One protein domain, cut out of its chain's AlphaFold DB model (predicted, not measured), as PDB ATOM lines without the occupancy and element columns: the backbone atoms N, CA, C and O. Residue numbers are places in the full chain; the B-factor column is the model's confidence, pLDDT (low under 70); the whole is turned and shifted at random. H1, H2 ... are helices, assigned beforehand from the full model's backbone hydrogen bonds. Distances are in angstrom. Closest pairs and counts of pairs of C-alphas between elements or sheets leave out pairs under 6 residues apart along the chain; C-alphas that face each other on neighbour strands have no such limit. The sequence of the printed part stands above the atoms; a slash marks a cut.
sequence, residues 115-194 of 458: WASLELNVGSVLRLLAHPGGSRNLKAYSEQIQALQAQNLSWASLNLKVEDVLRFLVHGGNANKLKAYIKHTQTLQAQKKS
ATOM      1  N   TRP A 115     -12.501 -43.823 -16.348       95.38
ATOM      2  CA  TRP A 115     -13.085 -44.725 -17.345       95.38
ATOM      3  C   TRP A 115     -14.613 -44.614 -17.462       95.38
ATOM      4  O   TRP A 115     -15.142 -44.694 -18.571       95.38
ATOM      5  N   ALA A 116     -15.320 -44.337 -16.361       95.62
ATOM      6  CA  ALA A 116     -16.772 -44.198 -16.372       95.62
ATOM      7  C   ALA A 116     -17.239 -42.956 -17.145       95.62
ATOM      8  O   ALA A 116     -18.330 -42.979 -17.711       95.62
ATOM      9  N   SER A 117     -16.414 -41.903 -17.257       94.06
ATOM     10  CA  SER A 117     -16.743 -40.759 -18.121       94.06
ATOM     11  C   SER A 117     -16.739 -41.120 -19.608       94.06
ATOM     12  O   SER A 117     -17.331 -40.401 -20.403       94.06
ATOM     13  N   LEU A 118     -16.093 -42.227 -19.988       95.56
ATOM     14  CA  LEU A 118     -16.133 -42.795 -21.339       95.56
ATOM     15  C   LEU A 118     -17.159 -43.934 -21.471       95.56
ATOM     16  O   LEU A 118     -17.121 -44.685 -22.445       95.56
ATOM     17  N   GLU A 119     -18.046 -44.100 -20.487       94.94
ATOM     18  CA  GLU A 119     -18.995 -45.220 -20.408       94.94
ATOM     19  C   GLU A 119     -18.292 -46.593 -20.315       94.94
ATOM     20  O   GLU A 119     -18.840 -47.623 -20.704       94.94
ATOM     21  N   LEU A 120     -17.064 -46.623 -19.778       95.31
ATOM     22  CA  LEU A 120     -16.264 -47.833 -19.591       95.31
ATOM     23  C   LEU A 120     -16.049 -48.161 -18.111       95.31
ATOM     24  O   LEU A 120     -15.983 -47.294 -17.243       95.31
ATOM     25  N   ASN A 121     -15.842 -49.444 -17.834       92.88
ATOM     26  CA  ASN A 121     -15.234 -49.912 -16.594       92.88
ATOM     27  C   ASN A 121     -13.897 -50.605 -16.903       92.88
ATOM     28  O   ASN A 121     -13.590 -50.885 -18.063       92.88
ATOM     29  N   VAL A 122     -13.108 -50.906 -15.868       89.50
ATOM     30  CA  VAL A 122     -11.795 -51.557 -16.030       89.50
ATOM     31  C   VAL A 122     -11.915 -52.888 -16.783       89.50
ATOM     32  O   VAL A 122     -11.096 -53.166 -17.649       89.50
ATOM     33  N   GLY A 123     -12.961 -53.681 -16.534       91.12
ATOM     34  CA  GLY A 123     -13.214 -54.928 -17.264       91.12
ATOM     35  C   GLY A 123     -13.414 -54.711 -18.767       91.12
ATOM     36  O   GLY A 123     -12.800 -55.408 -19.571       91.12
ATOM     37  N   SER A 124     -14.201 -53.705 -19.158       93.56
ATOM     38  CA  SER A 124     -14.394 -53.329 -20.565       93.56
ATOM     39  C   SER A 124     -13.095 -52.840 -21.210       93.56
ATOM     40  O   SER A 124     -12.798 -53.207 -22.343       93.56
ATOM     41  N   VAL A 125     -12.285 -52.063 -20.484       94.81
ATOM     42  CA  VAL A 125     -10.965 -51.607 -20.953       94.81
ATOM     43  C   VAL A 125     -10.032 -52.793 -21.195       94.81
ATOM     44  O   VAL A 125      -9.376 -52.860 -22.233       94.81
ATOM     45  N   LEU A 126     -10.003 -53.756 -20.272       93.56
ATOM     46  CA  LEU A 126      -9.216 -54.977 -20.428       93.56
ATOM     47  C   LEU A 126      -9.701 -55.803 -21.621       93.56
ATOM     48  O   LEU A 126      -8.874 -56.240 -22.413       93.56
ATOM     49  N   ARG A 127     -11.020 -55.942 -21.811       91.06
ATOM     50  CA  ARG A 127     -11.612 -56.620 -22.978       91.06
ATOM     51  C   ARG A 127     -11.225 -55.956 -24.305       91.06
ATOM     52  O   ARG A 127     -11.063 -56.648 -25.298       91.06
ATOM     53  N   LEU A 128     -11.064 -54.630 -24.326       92.69
ATOM     54  CA  LEU A 128     -10.616 -53.883 -25.507       92.69
ATOM     55  C   LEU A 128      -9.103 -53.950 -25.752       92.69
ATOM     56  O   LEU A 128      -8.659 -53.625 -26.851       92.69
ATOM     57  N   LEU A 129      -8.304 -54.296 -24.742       93.06
ATOM     58  CA  LEU A 129      -6.845 -54.310 -24.837       93.06
ATOM     59  C   LEU A 129      -6.246 -55.717 -24.911       93.06
ATOM     60  O   LEU A 129      -5.150 -55.853 -25.446       93.06
ATOM     61  N   ALA A 130      -6.902 -56.742 -24.365       90.19
ATOM     62  CA  ALA A 130      -6.378 -58.105 -24.227       90.19
ATOM     63  C   ALA A 130      -6.465 -58.918 -25.535       90.19
ATOM     64  O   ALA A 130      -6.962 -60.041 -25.563       90.19
ATOM     65  N   HIS A 131      -5.978 -58.333 -26.631       87.62
ATOM     66  CA  HIS A 131      -5.906 -58.964 -27.946       87.62
ATOM     67  C   HIS A 131      -4.901 -58.246 -28.864       87.62
ATOM     68  O   HIS A 131      -4.495 -57.102 -28.598       87.62
ATOM     69  N   PRO A 132      -4.481 -58.884 -29.975       87.38
ATOM     70  CA  PRO A 132      -3.644 -58.235 -30.976       87.38
ATOM     71  C   PRO A 132      -4.305 -56.976 -31.549       87.38
ATOM     72  O   PRO A 132      -5.405 -57.008 -32.099       87.38
ATOM     73  N   GLY A 133      -3.618 -55.839 -31.439       88.00
ATOM     74  CA  GLY A 133      -4.144 -54.546 -31.885       88.00
ATOM     75  C   GLY A 133      -5.114 -53.858 -30.916       88.00
ATOM     76  O   GLY A 133      -5.617 -52.793 -31.276       88.00
ATOM     77  N   GLY A 134      -5.323 -54.386 -29.706       92.06
ATOM     78  CA  GLY A 134      -6.214 -53.802 -28.697       92.06
ATOM     79  C   GLY A 134      -5.914 -52.337 -28.363       92.06
ATOM     80  O   GLY A 134      -6.820 -51.515 -28.283       92.06
ATOM     81  N   SER A 135      -4.637 -51.949 -28.306       94.44
ATOM     82  CA  SER A 135      -4.210 -50.541 -28.189       94.44
ATOM     83  C   SER A 135      -4.870 -49.599 -29.205       94.44
ATOM     84  O   SER A 135      -5.299 -48.507 -28.839       94.44
ATOM     85  N   ARG A 136      -4.997 -50.013 -30.473       94.62
ATOM     86  CA  ARG A 136      -5.683 -49.219 -31.508       94.62
ATOM     87  C   ARG A 136      -7.186 -49.174 -31.269       94.62
ATOM     88  O   ARG A 136      -7.797 -48.136 -31.496       94.62
ATOM     89  N   ASN A 137      -7.769 -50.275 -30.808       94.06
ATOM     90  CA  ASN A 137      -9.201 -50.365 -30.546       94.06
ATOM     91  C   ASN A 137      -9.605 -49.498 -29.348       94.06
ATOM     92  O   ASN A 137     -10.565 -48.743 -29.466       94.06
ATOM     93  N   LEU A 138      -8.846 -49.518 -28.245       95.56
ATOM     94  CA  LEU A 138      -9.104 -48.634 -27.107       95.56
ATOM     95  C   LEU A 138      -8.933 -47.157 -27.484       95.56
ATOM     96  O   LEU A 138      -9.804 -46.362 -27.150       95.56
ATOM     97  N   LYS A 139      -7.863 -46.796 -28.214       95.75
ATOM     98  CA  LYS A 139      -7.669 -45.415 -28.701       95.75
ATOM     99  C   LYS A 139      -8.810 -44.977 -29.618       95.75
ATOM    100  O   LYS A 139      -9.353 -43.898 -29.443       95.75
ATOM    101  N   ALA A 140      -9.230 -45.832 -30.551       94.94
ATOM    102  CA  ALA A 140     -10.368 -45.528 -31.409       94.94
ATOM    103  C   ALA A 140     -11.662 -45.370 -30.601       94.94
ATOM    104  O   ALA A 140     -12.405 -44.431 -30.854       94.94
ATOM    105  N   TYR A 141     -11.926 -46.229 -29.616       96.38
ATOM    106  CA  TYR A 141     -13.086 -46.063 -28.743       96.38
ATOM    107  C   TYR A 141     -13.045 -44.711 -28.020       96.38
ATOM    108  O   TYR A 141     -14.010 -43.951 -28.109       96.38
ATOM    109  N   SER A 142     -11.937 -44.399 -27.332       95.56
ATOM    110  CA  SER A 142     -11.819 -43.192 -26.509       95.56
ATOM    111  C   SER A 142     -11.894 -41.914 -27.343       95.56
ATOM    112  O   SER A 142     -12.682 -41.030 -27.017       95.56
ATOM    113  N   GLU A 143     -11.175 -41.857 -28.467       95.25
ATOM    114  CA  GLU A 143     -11.233 -40.742 -29.419       95.25
ATOM    115  C   GLU A 143     -12.666 -40.483 -29.899       95.25
ATOM    116  O   GLU A 143     -13.120 -39.338 -29.932       95.25
ATOM    117  N   GLN A 144     -13.393 -41.537 -30.283       95.56
ATOM    118  CA  GLN A 144     -14.723 -41.388 -30.872       95.56
ATOM    119  C   GLN A 144     -15.776 -40.994 -29.836       95.56
ATOM    120  O   GLN A 144     -16.561 -40.086 -30.104       95.56
ATOM    121  N   ILE A 145     -15.786 -41.606 -28.646       95.56
ATOM    122  CA  ILE A 145     -16.758 -41.221 -27.614       95.56
ATOM    123  C   ILE A 145     -16.502 -39.798 -27.108       95.56
ATOM    124  O   ILE A 145     -17.451 -39.040 -26.937       95.56
ATOM    125  N   GLN A 146     -15.240 -39.379 -26.971       95.00
ATOM    126  CA  GLN A 146     -14.908 -37.997 -26.612       95.00
ATOM    127  C   GLN A 146     -15.342 -37.009 -27.704       95.00
ATOM    128  O   GLN A 146     -15.908 -35.961 -27.393       95.00
ATOM    129  N   ALA A 147     -15.141 -37.347 -28.982       94.62
ATOM    130  CA  ALA A 147     -15.590 -36.518 -30.101       94.62
ATOM    131  C   ALA A 147     -17.123 -36.394 -30.177       94.62
ATOM    132  O   ALA A 147     -17.633 -35.333 -30.550       94.62
ATOM    133  N   LEU A 148     -17.858 -37.452 -29.817       94.38
ATOM    134  CA  LEU A 148     -19.319 -37.423 -29.698       94.38
ATOM    135  C   LEU A 148     -19.754 -36.552 -28.515       94.38
ATOM    136  O   LEU A 148     -20.564 -35.644 -28.691       94.38
ATOM    137  N   GLN A 149     -19.165 -36.754 -27.338       94.56
ATOM    138  CA  GLN A 149     -19.476 -35.979 -26.135       94.56
ATOM    139  C   GLN A 149     -19.202 -34.480 -26.322       94.56
ATOM    140  O   GLN A 149     -20.005 -33.656 -25.888       94.56
ATOM    141  N   ALA A 150     -18.138 -34.112 -27.044       94.69
ATOM    142  CA  ALA A 150     -17.842 -32.721 -27.403       94.69
ATOM    143  C   ALA A 150     -18.954 -32.054 -28.241       94.69
ATOM    144  O   ALA A 150     -19.062 -30.829 -28.268       94.69
ATOM    145  N   GLN A 151     -19.792 -32.851 -28.906       94.56
ATOM    146  CA  GLN A 151     -20.946 -32.409 -29.690       94.56
ATOM    147  C   GLN A 151     -22.283 -32.622 -28.953       94.56
ATOM    148  O   GLN A 151     -23.340 -32.480 -29.562       94.56
ATOM    149  N   ASN A 152     -22.261 -32.958 -27.655       95.06
ATOM    150  CA  ASN A 152     -23.429 -33.401 -26.878       95.06
ATOM    151  C   ASN A 152     -24.143 -34.623 -27.491       95.06
ATOM    152  O   ASN A 152     -25.361 -34.769 -27.388       95.06
ATOM    153  N   LEU A 153     -23.376 -35.492 -28.147       94.00
ATOM    154  CA  LEU A 153     -23.824 -36.749 -28.735       94.00
ATOM    155  C   LEU A 153     -23.319 -37.941 -27.909       94.00
ATOM    156  O   LEU A 153     -22.445 -37.809 -27.053       94.00
ATOM    157  N   SER A 154     -23.866 -39.121 -28.186       95.12
ATOM    158  CA  SER A 154     -23.480 -40.387 -27.552       95.12
ATOM    159  C   SER A 154     -23.528 -41.524 -28.569       95.12
ATOM    160  O   SER A 154     -23.949 -41.330 -29.708       95.12
ATOM    161  N   TRP A 155     -23.154 -42.744 -28.182       94.88
ATOM    162  CA  TRP A 155     -23.311 -43.905 -29.069       94.88
ATOM    163  C   TRP A 155     -24.753 -44.083 -29.569       94.88
ATOM    164  O   TRP A 155     -24.970 -44.423 -30.734       94.88
ATOM    165  N   ALA A 156     -25.743 -43.743 -28.736       94.00
ATOM    166  CA  ALA A 156     -27.155 -43.839 -29.091       94.00
ATOM    167  C   ALA A 156     -27.541 -42.906 -30.251       94.00
ATOM    168  O   ALA A 156     -28.418 -43.255 -31.040       94.00
ATOM    169  N   SER A 157     -26.861 -41.763 -30.425       92.81
ATOM    170  CA  SER A 157     -27.103 -40.886 -31.579       92.81
ATOM    171  C   SER A 157     -26.626 -41.494 -32.900       92.81
ATOM    172  O   SER A 157     -26.966 -40.980 -33.960       92.81
ATOM    173  N   LEU A 158     -25.828 -42.562 -32.851       93.12
ATOM    174  CA  LEU A 158     -25.377 -43.343 -34.006       93.12
ATOM    175  C   LEU A 158     -26.091 -44.700 -34.113       93.12
ATOM    176  O   LEU A 158     -25.629 -45.584 -34.837       93.12
ATOM    177  N   ASN A 159     -27.200 -44.872 -33.388       92.12
ATOM    178  CA  ASN A 159     -27.945 -46.123 -33.260       92.12
ATOM    179  C   ASN A 159     -27.098 -47.289 -32.713       92.12
ATOM    180  O   ASN A 159     -27.347 -48.439 -33.055       92.12
ATOM    181  N   LEU A 160     -26.106 -47.005 -31.864       93.50
ATOM    182  CA  LEU A 160     -25.270 -48.016 -31.214       93.50
ATOM    183  C   LEU A 160     -25.459 -47.991 -29.699       93.50
ATOM    184  O   LEU A 160     -25.580 -46.924 -29.092       93.50
ATOM    185  N   LYS A 161     -25.420 -49.162 -29.062       92.50
ATOM    186  CA  LYS A 161     -25.198 -49.271 -27.616       92.50
ATOM    187  C   LYS A 161     -23.704 -49.428 -27.351       92.50
ATOM    188  O   LYS A 161     -22.970 -49.947 -28.189       92.50
ATOM    189  N   VAL A 162     -23.265 -49.059 -26.146       91.94
ATOM    190  CA  VAL A 162     -21.875 -49.273 -25.695       91.94
ATOM    191  C   VAL A 162     -21.445 -50.721 -25.912       91.94
ATOM    192  O   VAL A 162     -20.380 -50.969 -26.467       91.94
ATOM    193  N   GLU A 163     -22.291 -51.682 -25.533       89.38
ATOM    194  CA  GLU A 163     -21.966 -53.104 -25.655       89.38
ATOM    195  C   GLU A 163     -21.822 -53.558 -27.117       89.38
ATOM    196  O   GLU A 163     -20.978 -54.406 -27.397       89.38
ATOM    197  N   ASP A 164     -22.558 -52.961 -28.061       89.69
ATOM    198  CA  ASP A 164     -22.402 -53.263 -29.490       89.69
ATOM    199  C   ASP A 164     -21.015 -52.825 -29.975       89.69
ATOM    200  O   ASP A 164     -20.318 -53.577 -30.657       89.69
ATOM    201  N   VAL A 165     -20.566 -51.639 -29.544       92.62
ATOM    202  CA  VAL A 165     -19.226 -51.119 -29.847       92.62
ATOM    203  C   VAL A 165     -18.146 -51.979 -29.199       92.62
ATOM    204  O   VAL A 165     -17.157 -52.315 -29.851       92.62
ATOM    205  N   LEU A 166     -18.328 -52.361 -27.932       91.81
ATOM    206  CA  LEU A 166     -17.379 -53.215 -27.220       91.81
ATOM    207  C   LEU A 166     -17.229 -54.561 -27.918       91.81
ATOM    208  O   LEU A 166     -16.103 -54.941 -28.222       91.81
ATOM    209  N   ARG A 167     -18.342 -55.239 -28.231       86.81
ATOM    210  CA  ARG A 167     -18.355 -56.510 -28.975       86.81
ATOM    211  C   ARG A 167     -17.691 -56.369 -30.335       86.81
ATOM    212  O   ARG A 167     -16.894 -57.222 -30.715       86.81
ATOM    213  N   PHE A 168     -17.976 -55.277 -31.035       89.19
ATOM    214  CA  PHE A 168     -17.385 -54.997 -32.332       89.19
ATOM    215  C   PHE A 168     -15.867 -54.778 -32.249       89.19
ATOM    216  O   PHE A 168     -15.139 -55.180 -33.148       89.19
ATOM    217  N   LEU A 169     -15.352 -54.193 -31.170       90.06
ATOM    218  CA  LEU A 169     -13.931 -53.880 -31.007       90.06
ATOM    219  C   LEU A 169     -13.095 -54.972 -30.310       90.06
ATOM    220  O   LEU A 169     -11.906 -54.742 -30.087       90.06
ATOM    221  N   VAL A 170     -13.633 -56.146 -29.970       81.00
ATOM    222  CA  VAL A 170     -12.825 -57.214 -29.322       81.00
ATOM    223  C   VAL A 170     -11.821 -57.860 -30.287       81.00
ATOM    224  O   VAL A 170     -10.841 -58.455 -29.862       81.00
ATOM    225  N   HIS A 171     -11.994 -57.691 -31.599       78.94
ATOM    226  CA  HIS A 171     -11.078 -58.262 -32.588       78.94
ATOM    227  C   HIS A 171     -10.115 -57.222 -33.170       78.94
ATOM    228  O   HIS A 171     -10.432 -56.035 -33.334       78.94
ATOM    229  N   GLY A 172      -8.906 -57.676 -33.499       75.81
ATOM    230  CA  GLY A 172      -7.881 -56.845 -34.119       75.81
ATOM    231  C   GLY A 172      -8.352 -56.235 -35.445       75.81
ATOM    232  O   GLY A 172      -9.032 -56.878 -36.237       75.81
ATOM    233  N   GLY A 173      -7.990 -54.974 -35.694       76.62
ATOM    234  CA  GLY A 173      -8.296 -54.281 -36.956       76.62
ATOM    235  C   GLY A 173      -9.656 -53.574 -37.008       76.62
ATOM    236  O   GLY A 173      -9.911 -52.826 -37.953       76.62
ATOM    237  N   ASN A 174     -10.501 -53.717 -35.981       86.44
ATOM    238  CA  ASN A 174     -11.842 -53.124 -35.974       86.44
ATOM    239  C   ASN A 174     -11.886 -51.624 -35.637       86.44
ATOM    240  O   ASN A 174     -12.872 -50.967 -35.963       86.44
ATOM    241  N   ALA A 175     -10.797 -51.039 -35.125       88.25
ATOM    242  CA  ALA A 175     -10.655 -49.588 -34.951       88.25
ATOM    243  C   ALA A 175     -11.013 -48.777 -36.216       88.25
ATOM    244  O   ALA A 175     -11.826 -47.853 -36.164       88.25
ATOM    245  N   ASN A 176     -10.445 -49.140 -37.371       87.38
ATOM    246  CA  ASN A 176     -10.684 -48.424 -38.632       87.38
ATOM    247  C   ASN A 176     -12.098 -48.669 -39.171       87.38
ATOM    248  O   ASN A 176     -12.711 -47.776 -39.755       87.38
ATOM    249  N   LYS A 177     -12.637 -49.867 -38.940       91.06
ATOM    250  CA  LYS A 177     -13.999 -50.231 -39.333       91.06
ATOM    251  C   LYS A 177     -15.046 -49.476 -38.503       91.06
ATOM    252  O   LYS A 177     -16.053 -49.042 -39.052       91.06
ATOM    253  N   LEU A 178     -14.776 -49.211 -37.220       92.94
ATOM    254  CA  LEU A 178     -15.627 -48.357 -36.384       92.94
ATOM    255  C   LEU A 178     -15.625 -46.916 -36.904       92.94
ATOM    256  O   LEU A 178     -16.685 -46.318 -37.068       92.94
ATOM    257  N   LYS A 179     -14.446 -46.377 -37.246       91.69
ATOM    258  CA  LYS A 179     -14.336 -45.052 -37.881       91.69
ATOM    259  C   LYS A 179     -15.151 -44.989 -39.183       91.69
ATOM    260  O   LYS A 179     -15.849 -44.003 -39.417       91.69
ATOM    261  N   ALA A 180     -15.134 -46.053 -39.992       92.00
ATOM    262  CA  ALA A 180     -15.959 -46.156 -41.199       92.00
ATOM    263  C   ALA A 180     -17.469 -46.170 -40.887       92.00
ATOM    264  O   ALA A 180     -18.213 -45.397 -41.494       92.00
ATOM    265  N   TYR A 181     -17.923 -46.969 -39.910       95.19
ATOM    266  CA  TYR A 181     -19.326 -46.979 -39.467       95.19
ATOM    267  C   TYR A 181     -19.813 -45.575 -39.094       95.19
ATOM    268  O   TYR A 181     -20.856 -45.122 -39.573       95.19
ATOM    269  N   ILE A 182     -19.042 -44.875 -38.257       94.19
ATOM    270  CA  ILE A 182     -19.382 -43.539 -37.759       94.19
ATOM    271  C   ILE A 182     -19.478 -42.557 -38.928       94.19
ATOM    272  O   ILE A 182     -20.496 -41.881 -39.079       94.19
ATOM    273  N   LYS A 183     -18.470 -42.544 -39.809       93.81
ATOM    274  CA  LYS A 183     -18.438 -41.696 -41.007       93.81
ATOM    275  C   LYS A 183     -19.668 -41.909 -41.894       93.81
ATOM    276  O   LYS A 183     -20.295 -40.937 -42.325       93.81
ATOM    277  N   HIS A 184     -20.037 -43.158 -42.171       95.19
ATOM    278  CA  HIS A 184     -21.210 -43.456 -42.994       95.19
ATOM    279  C   HIS A 184     -22.520 -43.090 -42.307       95.19
ATOM    280  O   HIS A 184     -23.390 -42.504 -42.947       95.19
ATOM    281  N   THR A 185     -22.639 -43.360 -41.009       95.56
ATOM    282  CA  THR A 185     -23.827 -43.004 -40.225       95.56
ATOM    283  C   THR A 185     -24.051 -41.493 -40.238       95.56
ATOM    284  O   THR A 185     -25.143 -41.036 -40.570       95.56
ATOM    285  N   GLN A 186     -23.003 -40.704 -39.993       93.69
ATOM    286  CA  GLN A 186     -23.058 -39.241 -40.066       93.69
ATOM    287  C   GLN A 186     -23.390 -38.743 -41.479       93.69
ATOM    288  O   GLN A 186     -24.187 -37.820 -41.645       93.69
ATOM    289  N   THR A 187     -22.839 -39.382 -42.516       94.69
ATOM    290  CA  THR A 187     -23.152 -39.052 -43.917       94.69
ATOM    291  C   THR A 187     -24.629 -39.297 -44.237       94.69
ATOM    292  O   THR A 187     -25.269 -38.463 -44.878       94.69
ATOM    293  N   LEU A 188     -25.197 -40.416 -43.774       94.75
ATOM    294  CA  LEU A 188     -26.622 -40.716 -43.930       94.75
ATOM    295  C   LEU A 188     -27.484 -39.697 -43.182       94.75
ATOM    296  O   LEU A 188     -28.419 -39.149 -43.765       94.75
ATOM    297  N   GLN A 189     -27.129 -39.367 -41.940       93.81
ATOM    298  CA  GLN A 189     -27.840 -38.369 -41.136       93.81
ATOM    299  C   GLN A 189     -27.833 -36.982 -41.792       93.81
ATOM    300  O   GLN A 189     -28.875 -36.328 -41.846       93.81
ATOM    301  N   ALA A 190     -26.707 -36.560 -42.377       94.31
ATOM    302  CA  ALA A 190     -26.614 -35.310 -43.136       94.31
ATOM    303  C   ALA A 190     -27.559 -35.286 -44.353       94.31
ATOM    304  O   ALA A 190     -28.087 -34.238 -44.722       94.31
ATOM    305  N   GLN A 191     -27.832 -36.452 -44.945       95.25
ATOM    306  CA  GLN A 191     -28.809 -36.628 -46.024       95.25
ATOM    307  C   GLN A 191     -30.246 -36.838 -45.519       95.25
ATOM    308  O   GLN A 191     -31.127 -37.150 -46.321       95.25
ATOM    309  N   LYS A 192     -30.501 -36.689 -44.210       95.31
ATOM    310  CA  LYS A 192     -31.779 -37.016 -43.550       95.31
ATOM    311  C   LYS A 192     -32.217 -38.471 -43.786       95.31
ATOM    312  O   LYS A 192     -33.407 -38.765 -43.869       95.31
ATOM    313  N   LYS A 193     -31.243 -39.372 -43.912       94.75
ATOM    314  CA  LYS A 193     -31.404 -40.821 -44.064       94.75
ATOM    315  C   LYS A 193     -30.900 -41.551 -42.821       94.75
ATOM    316  O   LYS A 193     -30.224 -40.982 -41.966       94.75
ATOM    317  N   SER A 194     -31.212 -42.835 -42.747       94.94
ATOM    318  CA  SER A 194     -30.746 -43.758 -41.707       94.94
ATOM    319  C   SER A 194     -30.466 -45.138 -42.304       94.94
ATOM    320  O   SER A 194     -30.849 -45.408 -43.444       94.94
TER     321      SER A 194
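AT A GLANCE: This is residues 115 to 194 of the 458 residues of an uncharacterized protein of Legionella sp. km772 (UniProt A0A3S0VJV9). Two long helices, H3 and H6, run the same way and make a narrow V, meeting near their beginnings and opening toward their ends. Two shorter helices, H2 and H5, lie across the joined end of the V, with the tiny H1 beside H3 and the tiny H4 beside H6. The printed part has 80 residues with six named helices, H1 to H6 in order along the chain, and no named strand; the class is all helix. It is compact, with a radius of gyration of the C-alphas of 12.4 A, and spans 38 by 25 by 17 A.

IN THESE COORDINATES: H6, residues 174 to 190, is the longest helix at 24.2 A, from C-alpha 174 at (-11.842, -53.124, -35.974) to C-alpha 190 at (-26.614, -35.310, -43.136). H3, residues 134 to 149, is 22.4 A long. H2 is residues 122 to 129 and H5 residues 162 to 168. H1, residues 115 to 118, begins at (-13.085, -44.725, -17.345); H4 is residues 155 to 158.

HOW THE PARTS SIT: H6 touches H3 with residues 174 to 179 alone, at a shallow tilt of 23 degrees; their closest C-alphas, of Asn 137 and Ala 175, are 4.7 A apart. H3 touches H2 with residues 134 to 138 alone, at a steep tilt of 61 degrees, opposite ways, with the C-alphas of Leu 128 and Gly 134 closest at 5.4 A. H2 and H6 are apart. Every O i to N i+4 pair is within hydrogen-bond range in H2, H3, H5 and H6; H1 and H4 are too short for such a pair.

THE WHOLE: The C-alphas farthest apart, of Ala 130 and Lys 192, are 38.3 A apart. The printed part has no cut, the five links are tight, and no printed residue is under 70 in pLDDT.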